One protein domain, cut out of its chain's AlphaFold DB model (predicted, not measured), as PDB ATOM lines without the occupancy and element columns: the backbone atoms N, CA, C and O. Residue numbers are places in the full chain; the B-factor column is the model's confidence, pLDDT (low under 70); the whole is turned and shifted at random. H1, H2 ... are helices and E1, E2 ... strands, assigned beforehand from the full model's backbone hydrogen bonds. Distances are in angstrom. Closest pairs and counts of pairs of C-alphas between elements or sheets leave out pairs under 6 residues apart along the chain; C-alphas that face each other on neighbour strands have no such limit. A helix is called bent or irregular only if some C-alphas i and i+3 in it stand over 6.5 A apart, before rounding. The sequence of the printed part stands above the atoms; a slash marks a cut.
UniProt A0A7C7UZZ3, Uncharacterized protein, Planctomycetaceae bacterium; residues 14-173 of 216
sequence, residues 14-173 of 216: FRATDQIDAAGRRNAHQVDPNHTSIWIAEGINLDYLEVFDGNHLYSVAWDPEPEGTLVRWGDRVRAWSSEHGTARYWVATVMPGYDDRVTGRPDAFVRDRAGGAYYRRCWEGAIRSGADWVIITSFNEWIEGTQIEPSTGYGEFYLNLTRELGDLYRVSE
ATOM      1  N   PHE A  14     172.222 188.767 190.140       47.25
ATOM      2  CA  PHE A  14     171.550 187.494 190.405       47.25
ATOM      3  C   PHE A  14     172.489 186.544 191.154       47.25
ATOM      4  O   PHE A  14     173.614 186.305 190.704       47.25
ATOM      5  N   ARG A  15     172.032 185.988 192.281       54.94
ATOM      6  CA  ARG A  15     172.735 184.926 193.006       54.94
ATOM      7  C   ARG A  15     171.763 183.782 193.310       54.94
ATOM      8  O   ARG A  15     170.869 183.919 194.140       54.94
ATOM      9  N   ALA A  16     171.974 182.646 192.652       51.72
ATOM     10  CA  ALA A  16     171.435 181.359 193.083       51.72
ATOM     11  C   ALA A  16     172.469 180.692 193.998       51.72
ATOM     12  O   ALA A  16     173.670 180.760 193.724       51.72
ATOM     13  N   THR A  17     172.025 180.104 195.105       51.41
ATOM     14  CA  THR A  17     172.903 179.466 196.090       51.41
ATOM     15  C   THR A  17     172.308 178.139 196.513       51.41
ATOM     16  O   THR A  17     171.134 178.068 196.869       51.41
ATOM     17  N   ASP A  18     173.146 177.109 196.515       43.38
ATOM     18  CA  ASP A  18     172.781 175.799 197.037       43.38
ATOM     19  C   ASP A  18     172.784 175.826 198.570       43.38
ATOM     20  O   ASP A  18     173.605 176.511 199.188       43.38
ATOM     21  N   GLN A  19     171.878 175.048 199.168       43.19
ATOM     22  CA  GLN A  19     171.928 174.624 200.572       43.19
ATOM     23  C   GLN A  19     172.064 175.774 201.582       43.19
ATOM     24  O   GLN A  19     173.074 175.916 202.274       43.19
ATOM     25  N   ILE A  20     171.008 176.576 201.726       49.59
ATOM     26  CA  ILE A  20     170.890 177.475 202.872       49.59
ATOM     27  C   ILE A  20     169.968 176.850 203.923       49.59
ATOM     28  O   ILE A  20     168.748 176.818 203.793       49.59
ATOM     29  N   ASP A  21     170.581 176.364 205.001       48.47
ATOM     30  CA  ASP A  21     169.894 176.016 206.241       48.47
ATOM     31  C   ASP A  21     169.441 177.287 207.002       48.47
ATOM     32  O   ASP A  21     169.521 178.422 206.524       48.47
ATOM     33  N   ALA A  22     168.958 177.134 208.238       44.50
ATOM     34  CA  ALA A  22     168.557 178.267 209.075       44.50
ATOM     35  C   ALA A  22     169.672 179.322 209.304       44.50
ATOM     36  O   ALA A  22     169.363 180.430 209.752       44.50
ATOM     37  N   ALA A  23     170.948 179.027 209.014       45.97
ATOM     38  CA  ALA A  23     172.042 179.986 209.117       45.97
ATOM     39  C   ALA A  23     172.055 180.995 207.959       45.97
ATOM     40  O   ALA A  23     172.312 182.176 208.199       45.97
ATOM     41  N   GLY A  24     171.707 180.604 206.730       55.19
ATOM     42  CA  GLY A  24     171.705 181.570 205.626       55.19
ATOM     43  C   GLY A  24     170.509 182.534 205.646       55.19
ATOM     44  O   GLY A  24     170.630 183.629 205.100       55.19
ATOM     45  N   ARG A  25     169.435 182.229 206.403       52.94
ATOM     46  CA  ARG A  25     168.370 183.206 206.729       52.94
ATOM     47  C   ARG A  25     168.907 184.460 207.430       52.94
ATOM     48  O   ARG A  25     168.459 185.567 207.158       52.94
ATOM     49  N   ARG A  26     169.868 184.291 208.347       53.72
ATOM     50  CA  ARG A  26     170.509 185.416 209.053       53.72
ATOM     51  C   ARG A  26     171.549 186.109 208.185       53.72
ATOM     52  O   ARG A  26     171.706 187.321 208.284       53.72
ATOM     53  N   ASN A  27     172.230 185.356 207.326       62.03
ATOM     54  CA  ASN A  27     173.307 185.908 206.521       62.03
ATOM     55  C   ASN A  27     172.785 186.791 205.387       62.03
ATOM     56  O   ASN A  27     173.383 187.835 205.187       62.03
ATOM     57  N   ALA A  28     171.686 186.453 204.699       64.12
ATOM     58  CA  ALA A  28     171.203 187.240 203.554       64.12
ATOM     59  C   ALA A  28     170.988 188.729 203.901       64.12
ATOM     60  O   ALA A  28     171.589 189.599 203.276       64.12
ATOM     61  N   HIS A  29     170.251 189.029 204.976       67.31
ATOM     62  CA  HIS A  29     170.073 190.410 205.450       67.31
ATOM     63  C   HIS A  29     171.361 191.050 205.992       67.31
ATOM     64  O   HIS A  29     171.522 192.263 205.913       67.31
ATOM     65  N   GLN A  30     172.282 190.266 206.561       70.62
ATOM     66  CA  GLN A  30     173.552 190.791 207.077       70.62
ATOM     67  C   GLN A  30     174.553 191.116 205.962       70.62
ATOM     68  O   GLN A  30     175.328 192.063 206.097       70.62
ATOM     69  N   VAL A  31     174.557 190.339 204.875       75.62
ATOM     70  CA  VAL A  31     175.498 190.490 203.754       75.62
ATOM     71  C   VAL A  31     174.956 191.389 202.646       75.62
ATOM     72  O   VAL A  31     175.748 191.959 201.900       75.62
ATOM     73  N   ASP A  32     173.634 191.544 202.551       76.50
ATOM     74  CA  ASP A  32     172.957 192.424 201.594       76.50
ATOM     75  C   ASP A  32     171.824 193.234 202.262       76.50
ATOM     76  O   ASP A  32     170.658 193.126 201.882       76.50
ATOM     77  N   PRO A  33     172.140 194.082 203.264       78.31
ATOM     78  CA  PRO A  33     171.137 194.847 204.016       78.31
ATOM     79  C   PRO A  33     170.365 195.857 203.157       78.31
ATOM     80  O   PRO A  33     169.297 196.319 203.546       78.31
ATOM     81  N   ASN A  34     170.908 196.209 201.990       81.12
ATOM     82  CA  ASN A  34     170.298 197.146 201.053       81.12
ATOM     83  C   ASN A  34     169.504 196.441 199.939       81.12
ATOM     84  O   ASN A  34     169.032 197.130 199.038       81.12
ATOM     85  N   HIS A  35     169.373 195.105 199.978       76.75
ATOM     86  CA  HIS A  35     168.642 194.306 198.985       76.75
ATOM     87  C   HIS A  35     169.060 194.619 197.536       76.75
ATOM     88  O   HIS A  35     168.241 194.879 196.654       76.75
ATOM     89  N   THR A  36     170.371 194.652 197.298       84.19
ATOM     90  CA  THR A  36     170.963 194.958 195.986       84.19
ATOM     91  C   THR A  36     171.142 193.727 195.096       84.19
ATOM     92  O   THR A  36     171.420 193.865 193.901       84.19
ATOM     93  N   SER A  37     170.977 192.529 195.655       84.88
ATOM     94  CA  SER A  37     170.979 191.252 194.945       84.88
ATOM     95  C   SER A  37     169.614 190.575 195.026       84.88
ATOM     96  O   SER A  37     168.838 190.831 195.942       84.88
ATOM     97  N   ILE A  38     169.351 189.684 194.069       86.50
ATOM     98  CA  ILE A  38     168.196 188.781 194.109       86.50
ATOM     99  C   ILE A  38     168.679 187.410 194.574       86.50
ATOM    100  O   ILE A  38     169.580 186.834 193.953       86.50
ATOM    101  N   TRP A  39     168.072 186.905 195.646       89.19
ATOM    102  CA  TRP A  39     168.419 185.646 196.299       89.19
ATOM    103  C   TRP A  39     167.351 184.588 196.027       89.19
ATOM    104  O   TRP A  39     166.214 184.722 196.469       89.19
ATOM    105  N   ILE A  40     167.715 183.502 195.343       90.12
ATOM    106  CA  ILE A  40     166.795 182.390 195.046       90.12
ATOM    107  C   ILE A  40     167.170 181.168 195.883       90.12
ATOM    108  O   ILE A  40     168.312 180.712 195.830       90.12
ATOM    109  N   ALA A  41     166.206 180.643 196.640       91.56
ATOM    110  CA  ALA A  41     166.374 179.444 197.449       91.56
ATOM    111  C   ALA A  41     166.236 178.176 196.602       91.56
ATOM    112  O   ALA A  41     165.219 177.973 195.932       91.56
ATOM    113  N   GLU A  42     167.220 177.293 196.699       91.25
ATOM    114  CA  GLU A  42     167.116 175.915 196.230       91.25
ATOM    115  C   GLU A  42     166.277 175.069 197.202       91.25
ATOM    116  O   GLU A  42     166.374 175.207 198.424       91.25
ATOM    117  N   GLY A  43     165.457 174.173 196.652       91.19
ATOM    118  CA  GLY A  43     164.873 173.056 197.387       91.19
ATOM    119  C   GLY A  43     163.360 173.133 197.570       91.19
ATOM    120  O   GLY A  43     162.666 173.957 196.978       91.19
ATOM    121  N   ILE A  44     162.836 172.217 198.388       92.75
ATOM    122  CA  ILE A  44     161.388 171.982 198.517       92.75
ATOM    123  C   ILE A  44     160.723 172.704 199.699       92.75
ATOM    124  O   ILE A  44     159.502 172.651 199.844       92.75
ATOM    125  N   ASN A  45     161.509 173.330 200.575       92.94
ATOM    126  CA  ASN A  45     160.975 174.036 201.732       92.94
ATOM    127  C   ASN A  45     160.639 175.487 201.363       92.94
ATOM    128  O   ASN A  45     161.529 176.335 201.282       92.94
ATOM    129  N   LEU A  46     159.352 175.772 201.166       94.06
ATOM    130  CA  LEU A  46     158.886 177.109 200.794       94.06
ATOM    131  C   LEU A  46     158.908 178.118 201.948       94.06
ATOM    132  O   LEU A  46     158.817 179.309 201.675       94.06
ATOM    133  N   ASP A  47     159.138 177.700 203.196       91.38
ATOM    134  CA  ASP A  47     159.325 178.634 204.319       91.38
ATOM    135  C   ASP A  47     160.549 179.542 204.104       91.38
ATOM    136  O   ASP A  47     160.661 180.618 204.687       91.38
ATOM    137  N   TYR A  48     161.490 179.144 203.241       88.94
ATOM    138  CA  TYR A  48     162.610 180.005 202.865       88.94
ATOM    139  C   TYR A  48     162.177 181.246 202.080       88.94
ATOM    140  O   TYR A  48     162.889 182.247 202.119       88.94
ATOM    141  N   LEU A  49     160.992 181.259 201.467       92.12
ATOM    142  CA  LEU A  49     160.439 182.456 200.834       92.12
ATOM    143  C   LEU A  49     160.156 183.593 201.828       92.12
ATOM    144  O   LEU A  49     159.943 184.722 201.401       92.12
ATOM    145  N   GLU A  50     160.200 183.367 203.144       89.12
ATOM    146  CA  GLU A  50     160.202 184.468 204.118       89.12
ATOM    147  C   GLU A  50     161.422 185.386 203.939       89.12
ATOM    148  O   GLU A  50     161.309 186.601 204.094       89.12
ATOM    149  N   VAL A  51     162.574 184.815 203.567       84.94
ATOM    150  CA  VAL A  51     163.858 185.529 203.463       84.94
ATOM    151  C   VAL A  51     164.322 185.691 202.018       84.94
ATOM    152  O   VAL A  51     164.882 186.725 201.667       84.94
ATOM    153  N   PHE A  52     164.101 184.682 201.179       88.31
ATOM    154  CA  PHE A  52     164.551 184.665 199.791       88.31
ATOM    155  C   PHE A  52     163.540 185.316 198.856       88.31
ATOM    156  O   PHE A  52     162.332 185.275 199.085       88.31
ATOM    157  N   ASP A  53     164.037 185.865 197.756       91.94
ATOM    158  CA  ASP A  53     163.240 186.525 196.728       91.94
ATOM    159  C   ASP A  53     162.524 185.539 195.807       91.94
ATOM    160  O   ASP A  53     161.597 185.929 195.103       91.94
ATOM    161  N   GLY A  54     162.910 184.266 195.823       94.56
ATOM    162  CA  GLY A  54     162.255 183.229 195.040       94.56
ATOM    163  C   GLY A  54     162.732 181.825 195.363       94.56
ATOM    164  O   GLY A  54     163.549 181.618 196.262       94.56
ATOM    165  N   ASN A  55     162.216 180.858 194.607       96.12
ATOM    166  CA  ASN A  55     162.529 179.443 194.767       96.12
ATOM    167  C   ASN A  55     162.807 178.759 193.420       96.12
ATOM    168  O   ASN A  55     162.215 179.121 192.401       96.12
ATOM    169  N   HIS A  56     163.687 177.757 193.446       95.81
ATOM    170  CA  HIS A  56     163.912 176.819 192.350       95.81
ATOM    171  C   HIS A  56     164.175 175.402 192.882       95.81
ATOM    172  O   HIS A  56     164.560 175.207 194.035       95.81
ATOM    173  N   LEU A  57     164.017 174.402 192.014       95.19
ATOM    174  CA  LEU A  57     164.447 173.026 192.278       95.19
ATOM    175  C   LEU A  57     165.740 172.762 191.513       95.19
ATOM    176  O   LEU A  57     165.734 172.933 190.301       95.19
ATOM    177  N   TYR A  58     166.826 172.300 192.133       92.12
ATOM    178  CA  TYR A  58     168.049 172.019 191.361       92.12
ATOM    179  C   TYR A  58     167.847 170.919 190.299       92.12
ATOM    180  O   TYR A  58     168.368 171.017 189.187       92.12
ATOM    181  N   SER A  59     167.048 169.895 190.616       95.19
ATOM    182  CA  SER A  59     166.754 168.770 189.722       95.19
ATOM    183  C   SER A  59     165.268 168.409 189.704       95.19
ATOM    184  O   SER A  59     164.586 168.401 190.732       95.19
ATOM    185  N   VAL A  60     164.785 168.048 188.514       97.44
ATOM    186  CA  VAL A  60     163.446 167.480 188.272       97.44
ATOM    187  C   VAL A  60     163.504 166.050 187.718       97.44
ATOM    188  O   VAL A  60     162.466 165.456 187.445       97.44
ATOM    189  N   ALA A  61     164.703 165.461 187.603       97.56
ATOM    190  CA  ALA A  61     164.940 164.157 186.965       97.56
ATOM    191  C   ALA A  61     164.178 162.982 187.605       97.56
ATOM    192  O   ALA A  61     163.895 161.974 186.941       97.56
ATOM    193  N   TRP A  62     163.833 163.117 188.888       96.19
ATOM    194  CA  TRP A  62     163.043 162.148 189.643       96.19
ATOM    195  C   TRP A  62     161.624 161.977 189.075       96.19
ATOM    196  O   TRP A  62     161.056 160.892 189.198       96.19
ATOM    197  N   ASP A  63     161.081 162.983 188.381       97.56
ATOM    198  CA  ASP A  63     159.772 162.917 187.729       97.56
ATOM    199  C   ASP A  63     159.920 162.585 186.225       97.56
ATOM    200  O   ASP A  63     160.624 163.303 185.501       97.56
ATOM    201  N   PRO A  64     159.292 161.506 185.710       96.94
ATOM    202  CA  PRO A  64     159.208 161.259 184.269       96.94
ATOM    203  C   PRO A  64     158.376 162.302 183.513       96.94
ATOM    204  O   PRO A  64     158.513 162.389 182.291       96.94
ATOM    205  N   GLU A  65     157.531 163.063 184.207       97.69
ATOM    206  CA  GLU A  65     156.590 164.044 183.658       97.69
ATOM    207  C   GLU A  65     156.839 165.445 184.251       97.69
ATOM    208  O   GLU A  65     156.007 165.994 184.988       97.69
ATOM    209  N   PRO A  66     158.012 166.043 183.963       98.38
ATOM    210  CA  PRO A  66     158.497 167.230 184.664       98.38
ATOM    211  C   PRO A  66     157.590 168.449 184.470       98.38
ATOM    212  O   PRO A  66     157.530 169.305 185.350       98.38
ATOM    213  N   GLU A  67     156.836 168.527 183.370       98.25
ATOM    214  CA  GLU A  67     155.950 169.653 183.085       98.25
ATOM    215  C   GLU A  67     154.863 169.832 184.146       98.25
ATOM    216  O   GLU A  67     154.566 170.956 184.552       98.25
ATOM    217  N   GLY A  68     154.305 168.727 184.649       98.06
ATOM    218  CA  GLY A  68     153.307 168.765 185.711       98.06
ATOM    219  C   GLY A  68     153.918 169.203 187.038       98.06
ATOM    220  O   GLY A  68     153.299 169.956 187.786       98.06
ATOM    221  N   THR A  69     155.148 168.767 187.319       98.38
ATOM    222  CA  THR A  69     155.896 169.203 188.503       98.38
ATOM    223  C   THR A  69     156.178 170.702 188.453       98.38
ATOM    224  O   THR A  69     155.839 171.396 189.409       98.38
ATOM    225  N   LEU A  70     156.692 171.228 187.342       98.50
ATOM    226  CA  LEU A  70     157.008 172.654 187.217       98.50
ATOM    227  C   LEU A  70     155.765 173.547 187.356       98.50
ATOM    228  O   LEU A  70     155.821 174.546 188.070       98.50
ATOM    229  N   VAL A  71     154.624 173.157 186.770       98.50
ATOM    230  CA  VAL A  71     153.347 173.876 186.952       98.50
ATOM    231  C   VAL A  71     152.932 173.899 188.424       98.50
ATOM    232  O   VAL A  71     152.683 174.971 188.974       98.50
ATOM    233  N   ARG A  72     152.931 172.735 189.092       98.44
ATOM    234  CA  ARG A  72     152.555 172.637 190.511       98.44
ATOM    235  C   ARG A  72     153.446 173.490 191.413       98.44
ATOM    236  O   ARG A  72     152.949 174.051 192.384       98.44
ATOM    237  N   TRP A  73     154.745 173.566 191.137       98.31
ATOM    238  CA  TRP A  73     155.664 174.377 191.938       98.31
ATOM    239  C   TRP A  73     155.481 175.875 191.707       98.31
ATOM    240  O   TRP A  73     155.410 176.616 192.687       98.31
ATOM    241  N   GLY A  74     155.275 176.310 190.461       97.94
ATOM    242  CA  GLY A  74     154.904 177.698 190.179       97.94
ATOM    243  C   GLY A  74     153.620 178.118 190.903       97.94
ATOM    244  O   GLY A  74     153.573 179.182 191.522       97.94
ATOM    245  N   ASP A  75     152.600 177.253 190.916       98.44
ATOM    246  CA  ASP A  75     151.353 177.506 191.651       98.44
ATOM    247  C   ASP A  75     151.577 177.614 193.162       98.44
ATOM    248  O   ASP A  75     150.989 178.478 193.810       98.44
ATOM    249  N   ARG A  76     152.455 176.783 193.734       98.44
ATOM    250  CA  ARG A  76     152.787 176.842 195.166       98.44
ATOM    251  C   ARG A  76     153.496 178.140 195.545       98.44
ATOM    252  O   ARG A  76     153.129 178.738 196.552       98.44
ATOM    253  N   VAL A  77     154.459 178.601 194.745       98.12
ATOM    254  CA  VAL A  77     155.155 179.878 194.992       98.12
ATOM    255  C   VAL A  77     154.181 181.056 194.902       98.12
ATOM    256  O   VAL A  77     154.206 181.948 195.753       98.12
ATOM    257  N   ARG A  78     153.261 181.045 193.929       97.62
ATOM    258  CA  ARG A  78     152.208 182.069 193.814       97.62
ATOM    259  C   ARG A  78     151.197 182.025 194.956       97.62
ATOM    260  O   ARG A  78     150.783 183.082 195.435       97.62
ATOM    261  N   ALA A  79     150.798 180.833 195.396       98.25
ATOM    262  CA  ALA A  79     149.901 180.669 196.536       98.25
ATOM    263  C   ALA A  79     150.544 181.223 197.812       98.25
ATOM    264  O   ALA A  79     149.934 182.053 198.482       98.25
ATOM    265  N   TRP A  80     151.808 180.863 198.065       97.75
ATOM    266  CA  TRP A  80     152.591 181.410 199.172       97.75
ATOM    267  C   TRP A  80     152.666 182.940 199.090       97.75
ATOM    268  O   TRP A  80     152.358 183.632 200.057       97.75
ATOM    269  N   SER A  81     152.979 183.478 197.907       97.00
ATOM    270  CA  SER A  81     153.054 184.926 197.663       97.00
ATOM    271  C   SER A  81     151.736 185.643 197.979       97.00
ATOM    272  O   SER A  81     151.721 186.708 198.598       97.00
ATOM    273  N   SER A  82     150.610 185.042 197.584       97.12
ATOM    274  CA  SER A  82     149.269 185.595 197.806       97.12
ATOM    275  C   SER A  82     148.879 185.586 199.284       97.12
ATOM    276  O   SER A  82     148.303 186.555 199.768       97.12
ATOM    277  N   GLU A  83     149.215 184.516 200.007       97.88
ATOM    278  CA  GLU A  83     148.962 184.383 201.445       97.88
ATOM    279  C   GLU A  83     149.762 185.400 202.274       97.88
ATOM    280  O   GLU A  83     149.245 185.956 203.240       97.88
ATOM    281  N   HIS A  84     150.994 185.699 201.855       96.12
ATOM    282  CA  HIS A  84     151.907 186.594 202.572       96.12
ATOM    283  C   HIS A  84     151.865 188.044 202.065       96.12
ATOM    284  O   HIS A  84     152.577 188.902 202.586       96.12
ATOM    285  N   GLY A  85     151.051 188.335 201.044       95.38
ATOM    286  CA  GLY A  85     150.927 189.674 200.466       95.38
ATOM    287  C   GLY A  85     152.226 190.214 199.854       95.38
ATOM    288  O   GLY A  85     152.407 191.428 199.789       95.38
ATOM    289  N   THR A  86     153.132 189.335 199.416       92.62
ATOM    290  CA  THR A  86     154.434 189.702 198.838       92.62
ATOM    291  C   THR A  86     154.734 188.842 197.619       92.62
ATOM    292  O   THR A  86     154.495 187.641 197.636       92.62
ATOM    293  N   ALA A  87     155.269 189.434 196.553       93.69
ATOM    294  CA  ALA A  87     155.626 188.688 195.349       93.69
ATOM    295  C   ALA A  87     156.969 187.964 195.525       93.69
ATOM    296  O   ALA A  87     157.919 188.540 196.061       93.69
ATOM    297  N   ARG A  88     157.050 186.718 195.047       94.19
ATOM    298  CA  ARG A  88     158.275 185.911 194.979       94.19
ATOM    299  C   ARG A  88     158.459 185.330 193.586       94.19
ATOM    300  O   ARG A  88     157.480 184.950 192.950       94.19
ATOM    301  N   TYR A  89     159.710 185.233 193.153       96.12
ATOM    302  CA  TYR A  89     160.068 184.644 191.872       96.12
ATOM    303  C   TYR A  89     159.908 183.124 191.904       96.12
ATOM    304  O   TYR A  89     160.434 182.442 192.791       96.12
ATOM    305  N   TRP A  90     159.244 182.585 190.891       97.44
ATOM    306  CA  TRP A  90     159.354 181.177 190.542       97.44
ATOM    307  C   TRP A  90     160.402 181.011 189.443       97.44
ATOM    308  O   TRP A  90     160.252 181.532 188.337       97.44
ATOM    309  N   VAL A  91     161.465 180.264 189.741       97.81
ATOM    310  CA  VAL A  91     162.541 179.984 188.790       97.81
ATOM    311  C   VAL A  91     162.472 178.514 188.395       97.81
ATOM    312  O   VAL A  91     162.829 177.624 189.167       97.81
ATOM    313  N   ALA A  92     161.985 178.242 187.186       98.06
ATOM    314  CA  ALA A  92     161.823 176.879 186.703       98.06
ATOM    315  C   ALA A  92     163.164 176.279 186.274       98.06
ATOM    316  O   ALA A  92     163.961 176.914 185.585       98.06
ATOM    317  N   THR A  93     163.384 175.014 186.613       98.00
ATOM    318  CA  THR A  93     164.568 174.282 186.160       98.00
ATOM    319  C   THR A  93     164.256 173.445 184.937       98.00
ATOM    320  O   THR A  93     163.287 172.684 184.913       98.00
ATOM    321  N   VAL A  94     165.121 173.543 183.932       98.75
ATOM    322  CA  VAL A  94     165.096 172.707 182.735       98.75
ATOM    323  C   VAL A  94     166.381 171.897 182.630       98.75
ATOM    324  O   VAL A  94     167.480 172.420 182.794       98.75
ATOM    325  N   MET A  95     166.257 170.608 182.326       98.56
ATOM    326  CA  MET A  95     167.403 169.707 182.209       98.56
ATOM    327  C   MET A  95     167.188 168.669 181.105       98.56
ATOM    328  O   MET A  95     166.049 168.233 180.902       98.56
ATOM    329  N   PRO A  96     168.237 168.282 180.353       98.62
ATOM    330  CA  PRO A  96     168.079 167.427 179.182       98.62
ATOM    331  C   PRO A  96     167.797 165.961 179.522       98.62
ATOM    332  O   PRO A  96     167.300 165.233 178.668       98.62
ATOM    333  N   GLY A  97     168.113 165.551 180.747       98.50
ATOM    334  CA  GLY A  97     168.006 164.211 181.317       98.50
ATOM    335  C   GLY A  97     168.998 164.093 182.472       98.50
ATOM    336  O   GLY A  97     169.525 165.110 182.920       98.50
ATOM    337  N   TYR A  98     169.245 162.877 182.948       98.62
ATOM    338  CA  TYR A  98     170.144 162.595 184.071       98.62
ATOM    339  C   TYR A  98     170.662 161.157 183.961       98.62
ATOM    340  O   TYR A  98     169.893 160.255 183.633       98.62
ATOM    341  N   ASP A  99     171.941 160.930 184.222       97.81
ATOM    342  CA  ASP A  99     172.545 159.600 184.307       97.81
ATOM    343  C   ASP A  99     173.792 159.673 185.185       97.81
ATOM    344  O   ASP A  99     174.851 160.117 184.751       97.81
ATOM    345  N   ASP A 100     173.659 159.219 186.424       97.31
ATOM    346  CA  ASP A 100     174.730 159.217 187.416       97.31
ATOM    347  C   ASP A 100     175.307 157.822 187.672       97.31
ATOM    348  O   ASP A 100     176.034 157.619 188.650       97.31
ATOM    349  N   ARG A 101     175.023 156.836 186.813       97.44
ATOM    350  CA  ARG A 101     175.509 155.456 186.999       97.44
ATOM    351  C   ARG A 101     177.029 155.370 187.084       97.44
ATOM    352  O   ARG A 101     177.551 154.446 187.704       97.44
ATOM    353  N   VAL A 102     177.740 156.346 186.514       96.31
ATOM    354  CA  VAL A 102     179.204 156.466 186.605       96.31
ATOM    355  C   VAL A 102     179.701 156.654 188.044       96.31
ATOM    356  O   VAL A 102     180.824 156.271 188.355       96.31
ATOM    357  N   THR A 103     178.868 157.194 188.940       95.38
ATOM    358  CA  THR A 103     179.213 157.380 190.358       95.38
ATOM    359  C   THR A 103     179.303 156.058 191.119       95.38
ATOM    360  O   THR A 103     179.965 155.989 192.153       95.38
ATOM    361  N   GLY A 104     178.625 155.009 190.637       94.44
ATOM    362  CA  GLY A 104     178.527 153.717 191.317       94.44
ATOM    363  C   GLY A 104     177.725 153.744 192.623       94.44
ATOM    364  O   GLY A 104     177.780 152.771 193.378       94.44
ATOM    365  N   ARG A 105     176.996 154.831 192.921       93.88
ATOM    366  CA  ARG A 105     176.188 154.917 194.144       93.88
ATOM    367  C   ARG A 105     175.009 153.924 194.110       93.88
ATOM    368  O   ARG A 105     174.489 153.651 193.027       93.88
ATOM    369  N   PRO A 106     174.567 153.375 195.258       95.12
ATOM    370  CA  PRO A 106     173.530 152.334 195.289       95.12
ATOM    371  C   PRO A 106     172.180 152.752 194.691       95.12
ATOM    372  O   PRO A 106     171.440 151.911 194.193       95.12
ATOM    373  N   ASP A 107     171.863 154.041 194.753       94.12
ATOM    374  CA  ASP A 107     170.636 154.676 194.273       94.12
ATOM    375  C   ASP A 107     170.846 155.457 192.963       94.12
ATOM    376  O   ASP A 107     170.070 156.357 192.635       94.12
ATOM    377  N   ALA A 108     171.902 155.128 192.209       96.44
ATOM    378  CA  ALA A 108     172.114 155.676 190.876       96.44
ATOM    379  C   ALA A 108     170.918 155.350 189.969       96.44
ATOM    380  O   ALA A 108     170.397 154.230 189.969       96.44
ATOM    381  N   PHE A 109     170.491 156.317 189.166       97.56
ATOM    382  CA  PHE A 109     169.343 156.178 188.284       97.56
ATOM    383  C   PHE A 109     169.530 156.946 186.979       97.56
ATOM    384  O   PHE A 109     170.411 157.786 186.817       97.56
ATOM    385  N   VAL A 110     168.658 156.640 186.020       98.38
ATOM    386  CA  VAL A 110     168.673 157.270 184.702       98.38
ATOM    387  C   VAL A 110     167.330 157.918 184.431       98.38
ATOM    388  O   VAL A 110     166.280 157.277 184.510       98.38
ATOM    389  N   ARG A 111     167.385 159.182 184.027       98.44
ATOM    390  CA  ARG A 111     166.337 159.849 183.273       98.44
ATOM    391  C   ARG A 111     166.799 159.992 181.832       98.44
ATOM    392  O   ARG A 111     167.615 160.857 181.514       98.44
ATOM    393  N   ASP A 112     166.256 159.137 180.970       98.00
ATOM    394  CA  ASP A 112     166.561 159.171 179.542       98.00
ATOM    395  C   ASP A 112     166.227 160.551 178.963       98.00
ATOM    396  O   ASP A 112     165.169 161.127 179.234       98.00
ATOM    397  N   ARG A 113     167.137 161.066 178.135       98.62
ATOM    398  CA  ARG A 113     166.927 162.308 177.398       98.62
ATOM    399  C   ARG A 113     165.847 162.169 176.322       98.62
ATOM    400  O   ARG A 113     165.328 163.183 175.847       98.62
ATOM    401  N   ALA A 114     165.531 160.937 175.912       98.31
ATOM    402  CA  ALA A 114     164.489 160.566 174.958       98.31
ATOM    403  C   ALA A 114     164.569 161.378 173.652       98.31
ATOM    404  O   ALA A 114     163.589 161.971 173.203       98.31
ATOM    405  N   GLY A 115     165.774 161.496 173.084       98.25
ATOM    406  CA  GLY A 115     166.012 162.295 171.874       98.25
ATOM    407  C   GLY A 115     165.700 163.791 172.037       98.25
ATOM    408  O   GLY A 115     165.351 164.457 171.067       98.25
ATOM    409  N   GLY A 116     165.767 164.318 173.263       98.69
ATOM    410  CA  GLY A 116     165.414 165.699 173.599       98.69
ATOM    411  C   GLY A 116     163.965 165.893 174.047       98.69
ATOM    412  O   GLY A 116     163.627 166.987 174.496       98.69
ATOM    413  N   ALA A 117     163.114 164.861 173.990       98.88
ATOM    414  CA  ALA A 117     161.722 164.968 174.423       98.88
ATOM    415  C   ALA A 117     161.601 165.325 175.914       98.88
ATOM    416  O   ALA A 117     160.766 166.155 176.268       98.88
ATOM    417  N   TYR A 118     162.469 164.778 176.775       98.88
ATOM    418  CA  TYR A 118     162.471 165.135 178.197       98.88
ATOM    419  C   TYR A 118     162.788 166.623 178.408       98.88
ATOM    420  O   TYR A 118     162.081 167.317 179.133       98.88
ATOM    421  N   TYR A 119     163.783 167.148 177.685       98.88
ATOM    422  CA  TYR A 119     164.137 168.566 177.758       98.88
ATOM    423  C   TYR A 119     162.993 169.471 177.295       98.88
ATOM    424  O   TYR A 119     162.672 170.451 177.963       98.88
ATOM    425  N   ARG A 120     162.343 169.121 176.175       98.88
ATOM    426  CA  ARG A 120     161.190 169.863 175.642       98.88
ATOM    427  C   ARG A 120     160.040 169.920 176.646       98.88
ATOM    428  O   ARG A 120     159.463 170.987 176.814       98.88
ATOM    429  N   ARG A 121     159.762 168.824 177.358       98.81
ATOM    430  CA  ARG A 121     158.753 168.782 178.431       98.81
ATOM    431  C   ARG A 121     159.117 169.679 179.613       98.81
ATOM    432  O   ARG A 121     158.259 170.401 180.107       98.81
ATOM    433  N   CYS A 122     160.385 169.721 180.027       98.81
ATOM    434  CA  CYS A 122     160.822 170.682 181.045       98.81
ATOM    435  C   CYS A 122     160.546 172.134 180.609       98.81
ATOM    436  O   CYS A 122     159.974 172.910 181.368       98.81
ATOM    437  N   TRP A 123     160.902 172.498 179.373       98.75
ATOM    438  CA  TRP A 123     160.635 173.840 178.839       98.75
ATOM    439  C   TRP A 123     159.139 174.141 178.688       98.75
ATOM    440  O   TRP A 123     158.703 175.243 179.010       98.75
ATOM    441  N   GLU A 124     158.339 173.162 178.262       98.56
ATOM    442  CA  GLU A 124     156.877 173.273 178.231       98.56
ATOM    443  C   GLU A 124     156.320 173.557 179.634       98.56
ATOM    444  O   GLU A 124     155.491 174.448 179.808       98.56
ATOM    445  N   GLY A 125     156.819 172.841 180.644       98.38
ATOM    446  CA  GLY A 125     156.503 173.068 182.049       98.38
ATOM    447  C   GLY A 125     156.871 174.463 182.528       98.38
ATOM    448  O   GLY A 125     156.050 175.105 183.173       98.38
ATOM    449  N   ALA A 126     158.067 174.949 182.187       98.38
ATOM    450  CA  ALA A 126     158.512 176.294 182.539       98.38
ATOM    451  C   ALA A 126     157.549 177.363 181.993       98.38
ATOM    452  O   ALA A 126     157.025 178.160 182.772       98.38
ATOM    453  N   ILE A 127     157.223 177.293 180.697       97.62
ATOM    454  CA  ILE A 127     156.271 178.202 180.037       97.62
ATOM    455  C   ILE A 127     154.883 178.100 180.681       97.62
ATOM    456  O   ILE A 127     154.306 179.098 181.102       97.62
ATOM    457  N   ARG A 128     154.338 176.883 180.804       97.50
ATOM    458  CA  ARG A 128     152.998 176.656 181.376       97.50
ATOM    459  C   ARG A 128     152.903 177.065 182.839       97.50
ATOM    460  O   ARG A 128     151.822 177.417 183.300       97.50
ATOM    461  N   SER A 129     154.010 176.988 183.572       97.38
ATOM    462  CA  SER A 129     154.071 177.420 184.963       97.38
ATOM    463  C   SER A 129     154.092 178.937 185.110       97.38
ATOM    464  O   SER A 129     153.908 179.395 186.235       97.38
ATOM    465  N   GLY A 130     154.291 179.703 184.026       95.44
ATOM    466  CA  GLY A 130     154.516 181.148 184.080       95.44
ATOM    467  C   GLY A 130     155.740 181.480 184.928       95.44
ATOM    468  O   GLY A 130     155.632 182.266 185.865       95.44
ATOM    469  N   ALA A 131     156.844 180.761 184.705       96.75
ATOM    470  CA  ALA A 131     158.075 180.967 185.454       96.75
ATOM    471  C   ALA A 131     158.677 182.329 185.126       96.75
ATOM    472  O   ALA A 131     158.830 182.654 183.953       96.75
ATOM    473  N   ASP A 132     159.084 183.078 186.147       95.75
ATOM    474  CA  ASP A 132     159.719 184.381 185.960       95.75
ATOM    475  C   ASP A 132     161.088 184.233 185.292       95.75
ATOM    476  O   ASP A 132     161.460 185.055 184.457       95.75
ATOM    477  N   TRP A 133     161.817 183.166 185.646       96.06
ATOM    478  CA  TRP A 133     163.107 182.795 185.066       96.06
ATOM    479  C   TRP A 133     163.230 181.289 184.839       96.06
ATOM    480  O   TRP A 133     162.520 180.479 185.434       96.06
ATOM    481  N   VAL A 134     164.219 180.923 184.022       97.31
ATOM    482  CA  VAL A 134     164.628 179.538 183.789       97.31
ATOM    483  C   VAL A 134     166.098 179.343 184.157       97.31
ATOM    484  O   VAL A 134     166.957 180.111 183.720       97.31
ATOM    485  N   ILE A 135     166.393 178.283 184.910       97.19
ATOM    486  CA  ILE A 135     167.746 177.762 185.138       97.19
ATOM    487  C   ILE A 135     167.925 176.483 184.323       97.19
ATOM    488  O   ILE A 135     167.047 175.623 184.290       97.19
ATOM    489  N   ILE A 136     169.083 176.343 183.675       98.62
ATOM    490  CA  ILE A 136     169.459 175.114 182.977       98.62
ATOM    491  C   ILE A 136     170.382 174.303 183.881       98.62
ATOM    492  O   ILE A 136     171.502 174.735 184.150       98.62
ATOM    493  N   THR A 137     169.938 173.111 184.270       98.31
ATOM    494  CA  THR A 137     170.776 172.102 184.929       98.31
ATOM    495  C   THR A 137     171.178 171.071 183.871       98.31
ATOM    496  O   THR A 137     170.383 170.216 183.502       98.31
ATOM    497  N   SER A 138     172.367 171.136 183.282       98.50
ATOM    498  CA  SER A 138     173.484 172.055 183.533       98.50
ATOM    499  C   SER A 138     174.195 172.384 182.220       98.50
ATOM    500  O   SER A 138     173.926 171.767 181.186       98.50
ATOM    501  N   PHE A 139     175.140 173.332 182.235       98.62
ATOM    502  CA  PHE A 139     176.045 173.462 181.093       98.62
ATOM    503  C   PHE A 139     176.911 172.201 180.945       98.62
ATOM    504  O   PHE A 139     176.852 171.562 179.899       98.62
ATOM    505  N   ASN A 140     177.651 171.813 181.989       98.25
ATOM    506  CA  ASN A 140     178.711 170.802 181.910       98.25
ATOM    507  C   ASN A 140     178.856 169.900 183.154       98.25
ATOM    508  O   ASN A 140     179.970 169.487 183.472       98.25
ATOM    509  N   GLU A 141     177.771 169.550 183.850       97.50
ATOM    510  CA  GLU A 141     177.850 168.558 184.933       97.50
ATOM    511  C   GLU A 141     177.813 167.133 184.361       97.50
ATOM    512  O   GLU A 141     176.764 166.500 184.193       97.50
ATOM    513  N   TRP A 142     178.998 166.663 183.974       97.62
ATOM    514  CA  TRP A 142     179.197 165.394 183.277       97.62
ATOM    515  C   TRP A 142     178.972 164.172 184.162       97.62
ATOM    516  O   TRP A 142     178.544 163.142 183.644       97.62
ATOM    517  N   ILE A 143     179.247 164.264 185.469       97.19
ATOM    518  CA  ILE A 143     179.103 163.126 186.389       97.19
ATOM    519  C   ILE A 143     177.631 162.753 186.581       97.19
ATOM    520  O   ILE A 143     177.315 161.575 186.716       97.19
ATOM    521  N   GLU A 144     176.736 163.738 186.532       96.75
ATOM    522  CA  GLU A 144     175.285 163.529 186.583       96.75
ATOM    523  C   GLU A 144     174.649 163.360 185.197       96.75
ATOM    524  O   GLU A 144     173.436 163.174 185.078       96.75
ATOM    525  N   GLY A 145     175.433 163.476 184.123       97.25
ATOM    526  CA  GLY A 145     174.931 163.349 182.761       97.25
ATOM    527  C   GLY A 145     173.888 164.412 182.381       97.25
ATOM    528  O   GLY A 145     173.043 164.142 181.520       97.25
ATOM    529  N   THR A 146     173.924 165.606 182.991       98.44
ATOM    530  CA  THR A 146     172.947 166.698 182.770       98.44
ATOM    531  C   THR A 146     173.427 167.769 181.781       98.44
ATOM    532  O   THR A 146     172.693 168.706 181.472       98.44
ATOM    533  N   GLN A 147     174.634 167.625 181.234       98.50
ATOM    534  CA  GLN A 147     175.289 168.599 180.365       98.50
ATOM    535  C   GLN A 147     174.522 168.890 179.063       98.50
ATOM    536  O   GLN A 147     174.058 167.967 178.376       98.50
ATOM    537  N   ILE A 148     174.460 170.169 178.688       98.75
ATOM    538  CA  ILE A 148     174.124 170.627 177.328       98.75
ATOM    539  C   ILE A 148     175.371 170.970 176.496       98.75
ATOM    540  O   ILE A 148     175.240 171.225 175.298       98.75
ATOM    541  N   GLU A 149     176.559 170.969 177.114       98.62
ATOM    542  CA  GLU A 149     177.852 171.140 176.450       98.62
ATOM    543  C   GLU A 149     178.000 170.162 175.269       98.62
ATOM    544  O   GLU A 149     177.615 168.988 175.388       98.62
ATOM    545  N   PRO A 150     178.559 170.609 174.125       98.50
ATOM    546  CA  PRO A 150     178.777 169.734 172.992       98.50
ATOM    547  C   PRO A 150     179.601 168.503 173.350       98.50
ATOM    548  O   PRO A 150     180.627 168.586 174.020       98.50
ATOM    549  N   SER A 151     179.158 167.345 172.872       97.12
ATOM    550  CA  SER A 151     179.778 166.063 173.204       97.12
ATOM    551  C   SER A 151     179.958 165.190 171.972       97.12
ATOM    552  O   SER A 151     179.329 165.406 170.938       97.12
ATOM    553  N   THR A 152     180.773 164.145 172.078       97.19
ATOM    554  CA  THR A 152     180.883 163.134 171.015       97.19
ATOM    555  C   THR A 152     179.561 162.399 170.770       97.19
ATOM    556  O   THR A 152     179.286 162.012 169.640       97.19
ATOM    557  N   GLY A 153     178.734 162.228 171.809       94.88
ATOM    558  CA  GLY A 153     177.446 161.535 171.718       94.88
ATOM    559  C   GLY A 153     176.296 162.397 171.195       94.88
ATOM    560  O   GLY A 153     175.364 161.862 170.601       94.88
ATOM    561  N   TYR A 154     176.350 163.717 171.398       97.44
ATOM    562  CA  TYR A 154     175.233 164.623 171.100       97.44
ATOM    563  C   TYR A 154     175.585 165.756 170.126       97.44
ATOM    564  O   TYR A 154     174.683 166.449 169.655       97.44
ATOM    565  N   GLY A 155     176.864 165.969 169.804       98.25
ATOM    566  CA  GLY A 155     177.314 167.136 169.044       98.25
ATOM    567  C   GLY A 155     176.782 168.425 169.670       98.25
ATOM    568  O   GLY A 155     176.730 168.545 170.889       98.25
ATOM    569  N   GLU A 156     176.305 169.358 168.850       98.50
ATOM    570  CA  GLU A 156     175.684 170.612 169.311       98.50
ATOM    571  C   GLU A 156     174.170 170.507 169.559       98.50
ATOM    572  O   GLU A 156     173.506 171.526 169.759       98.50
ATOM    573  N   PHE A 157     173.589 169.300 169.519       98.81
ATOM    574  CA  PHE A 157     172.137 169.112 169.545       98.81
ATOM    575  C   PHE A 157     171.467 169.849 170.712       98.81
ATOM    576  O   PHE A 157     170.511 170.591 170.495       98.81
ATOM    577  N   TYR A 158     171.993 169.703 171.934       98.75
ATOM    578  CA  TYR A 158     171.389 170.322 173.115       98.75
ATOM    579  C   TYR A 158     171.608 171.833 173.193       98.75
ATOM    580  O   TYR A 158     170.688 172.521 173.614       98.75
ATOM    581  N   LEU A 159     172.730 172.375 172.704       98.56
ATOM    582  CA  LEU A 159     172.898 173.831 172.593       98.56
ATOM    583  C   LEU A 159     171.894 174.449 171.610       98.56
ATOM    584  O   LEU A 159     171.277 175.476 171.904       98.56
ATOM    585  N   ASN A 160     171.709 173.821 170.448       98.81
ATOM    586  CA  ASN A 160     170.753 174.291 169.446       98.81
ATOM    587  C   ASN A 160     169.311 174.167 169.949       98.81
ATOM    588  O   ASN A 160     168.508 175.080 169.758       98.81
ATOM    589  N   LEU A 161     169.008 173.086 170.668       98.81
ATOM    590  CA  LEU A 161     167.716 172.890 171.308       98.81
ATOM    591  C   LEU A 161     167.456 173.918 172.423       98.81
ATOM    592  O   LEU A 161     166.354 174.451 172.515       98.81
ATOM    593  N   THR A 162     168.463 174.255 173.234       98.81
ATOM    594  CA  THR A 162     168.374 175.333 174.233       98.81
ATOM    595  C   THR A 162     168.067 176.676 173.576       98.81
ATOM    596  O   THR A 162     167.237 177.419 174.092       98.81
ATOM    597  N   ARG A 163     168.693 176.993 172.433       98.56
ATOM    598  CA  ARG A 163     168.381 178.213 171.672       98.56
ATOM    599  C   ARG A 163     166.916 178.227 171.232       98.56
ATOM    600  O   ARG A 163     166.216 179.188 171.526       98.56
ATOM    601  N   GLU A 164     166.463 177.163 170.569       98.56
ATOM    602  CA  GLU A 164     165.087 177.030 170.069       98.56
ATOM    603  C   GLU A 164     164.055 177.226 171.191       98.56
ATOM    604  O   GLU A 164     163.129 178.028 171.072       98.56
ATOM    605  N   LEU A 165     164.236 176.519 172.307       98.50
ATOM    606  CA  LEU A 165     163.290 176.535 173.420       98.50
ATOM    607  C   LEU A 165     163.379 177.819 174.253       98.50
ATOM    608  O   LEU A 165     162.355 178.313 174.716       98.50
ATOM    609  N   GLY A 166     164.572 178.403 174.391       97.88
ATOM    610  CA  GLY A 166     164.757 179.700 175.037       97.88
ATOM    611  C   GLY A 166     164.127 180.850 174.248       97.88
ATOM    612  O   GLY A 166     163.572 181.775 174.844       97.88
ATOM    613  N   ASP A 167     164.163 180.786 172.914       97.50
ATOM    614  CA  ASP A 167     163.455 181.736 172.054       97.50
ATOM    615  C   ASP A 167     161.935 181.577 172.190       97.50
ATOM    616  O   ASP A 167     161.233 182.582 172.327       97.50
ATOM    617  N   LEU A 168     161.436 180.335 172.238       96.19
ATOM    618  CA  LEU A 168     160.021 180.044 172.483       96.19
ATOM    619  C   LEU A 168     159.548 180.554 173.851       96.19
ATOM    620  O   LEU A 168     158.492 181.178 173.933       96.19
ATOM    621  N   TYR A 169     160.325 180.322 174.910       95.75
ATOM    622  CA  TYR A 169     160.036 180.835 176.247       95.75
ATOM    623  C   TYR A 169     159.913 182.362 176.224       95.75
ATOM    624  O   TYR A 169     158.868 182.898 176.574       95.75
ATOM    625  N   ARG A 170     160.902 183.065 175.655       92.81
ATOM    626  CA  ARG A 170     160.910 184.536 175.594       92.81
ATOM    627  C   ARG A 170     159.674 185.140 174.922       92.81
ATOM    628  O   ARG A 170     159.248 186.218 175.323       92.81
ATOM    629  N   VAL A 171     159.136 184.501 173.881       92.69
ATOM    630  CA  VAL A 171     157.939 185.005 173.175       92.69
ATOM    631  C   VAL A 171     156.624 184.558 173.811       92.69
ATOM    632  O   VAL A 171     155.580 185.113 173.478       92.69
ATOM    633  N   SER A 172     156.669 183.558 174.694       86.19
ATOM    634  CA  SER A 172     155.504 183.043 175.419       86.19
ATOM    635  C   SER A 172     155.237 183.804 176.720       86.19
ATOM    636  O   SER A 172     154.110 183.777 177.210       86.19
ATOM    637  N   GLU A 173     156.240 184.503 177.257       67.06
ATOM    638  CA  GLU A 173     156.092 185.326 178.458       67.06
ATOM    639  C   GLU A 173     155.161 186.535 178.214       67.06
ATOM    640  O   GLU A 173     155.445 187.375 177.347       67.06
TER     641      GLU A 173
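This is residues 14 to 173 of the 216 residues of an uncharacterized protein of Planctomycetaceae bacterium (UniProt A0A7C7UZZ3). Five parallel strands stand side by side as a sheet curled like part of a barrel, open between E1 and E5, with five helices along its outside. H3, H4 and H5 make a row of long helices outside the E3, E4 and E5 part, while the smaller H1 and H2 lie by E2 and E3, and two long loops, residues 95 to 113 and 137 to 156, reach out from one end of the strands. The printed part has 160 residues, with five named strands and five named helices that alternate as E1 H1 E2 H2 E3 H3 E4 H4 E5 H5; the sheet's order is E1 E2 E3 E4 E5, and the class is mixed, helices and strands. The whole is compact, with a radius of gyration of the C-alphas of 16.5 A, and spans 47 by 38 by 25 A.

Start with the sheet: find C-alpha 14 at (171.550, 187.494, 190.405), where E1, residues 14 to 17, begins. E2 is residues 37 to 42, 15.9 A long, and E3 is residues 54 to 56. Look next at C-alpha 89, at (160.068, 184.644, 191.872): from there E4 runs 15.9 A to residue 94. E5 is residues 133 to 136, 10.2 A long. Among the helices, H1 is residues 22 to 31, 15.0 A long, and is neither bent nor irregular, but only just: C-alphas 26 and 29 are 6.2 A apart. H2 is residues 46 to 50. H3, the longest, covers residues 66 to 84 over 27.2 A. H4, residues 114 to 128, is 20.8 A long and irregular, with C-alphas 115 and 118 lying 7.8 A apart. H5, residues 157 to 172, runs 22.5 A and ends with C-alpha 172 at (155.504, 183.043, 175.419).

The sheet is strongly twisted, and E1 and E5 are its edge strands. Between E1 and E2 look at N 15 and O 38, 3.1 A apart and within hydrogen-bond range; likewise N 41 and O 54, 2.9 A, for E2 and E3, N 55 and O 89, 3.0 A, for E3 and E4, and N 92 and O 133, 2.9 A, for E4 and E5. Each strand, the next helix and the next strand form a strand-helix-strand unit, two parallel neighbours joined through a helix: E1 H1 E2, E2 H2 E3, E3 H3 E4 and E4 H4 E5, each with a right-handed crossover. H3 and H4, on one face of the sheet, make two layers with it. H3 is over E4 at a height over the sheet of 9.0 A, and the closest C-alphas are those of Gly 74 and Trp 90, 5.7 A. H4 is also over E4, at a height of 8.3 A, and runs along the strands, at 1 degrees to E4 on the local plane. H3 touches H4 with its residues 66 to 71 alone, at a shallow tilt of 21 degrees, the same way; the closest C-alphas are those of Glu 67 and Gly 125, 3.6 A. H4 touches H5 at a shallow tilt of 19 degrees, the same way, with the C-alphas of Ile 127 and Tyr 169 closest, at 6.0 A. H5 only grazes the sheet with residues 162 to 170, and H1 only grazes it with residues 24 to 31. H2 is only just over E3, with 3 of its C-alphas falling on it, at a height of 8.9 A. In H3 and H5 every O i to N i+4 pair is within hydrogen-bond range; in H1 it is 4 of 6, in H4 9 of 11, and in H2 0 of 1, beside 2 of 2 O i to N i+3 pairs.

The two C-alphas farthest apart are those of Gly 85 and Thr 152, 49.7 A. The links E4 to H4 and E5 to H5 are long, with 19 and 20 residues; in the first, residues 98 to 99 pair antiparallel with residues 110 to 111. The printed part has no cut. Its mean pLDDT is 91.0, and residues 14 to 29 and residue 173 are under 70.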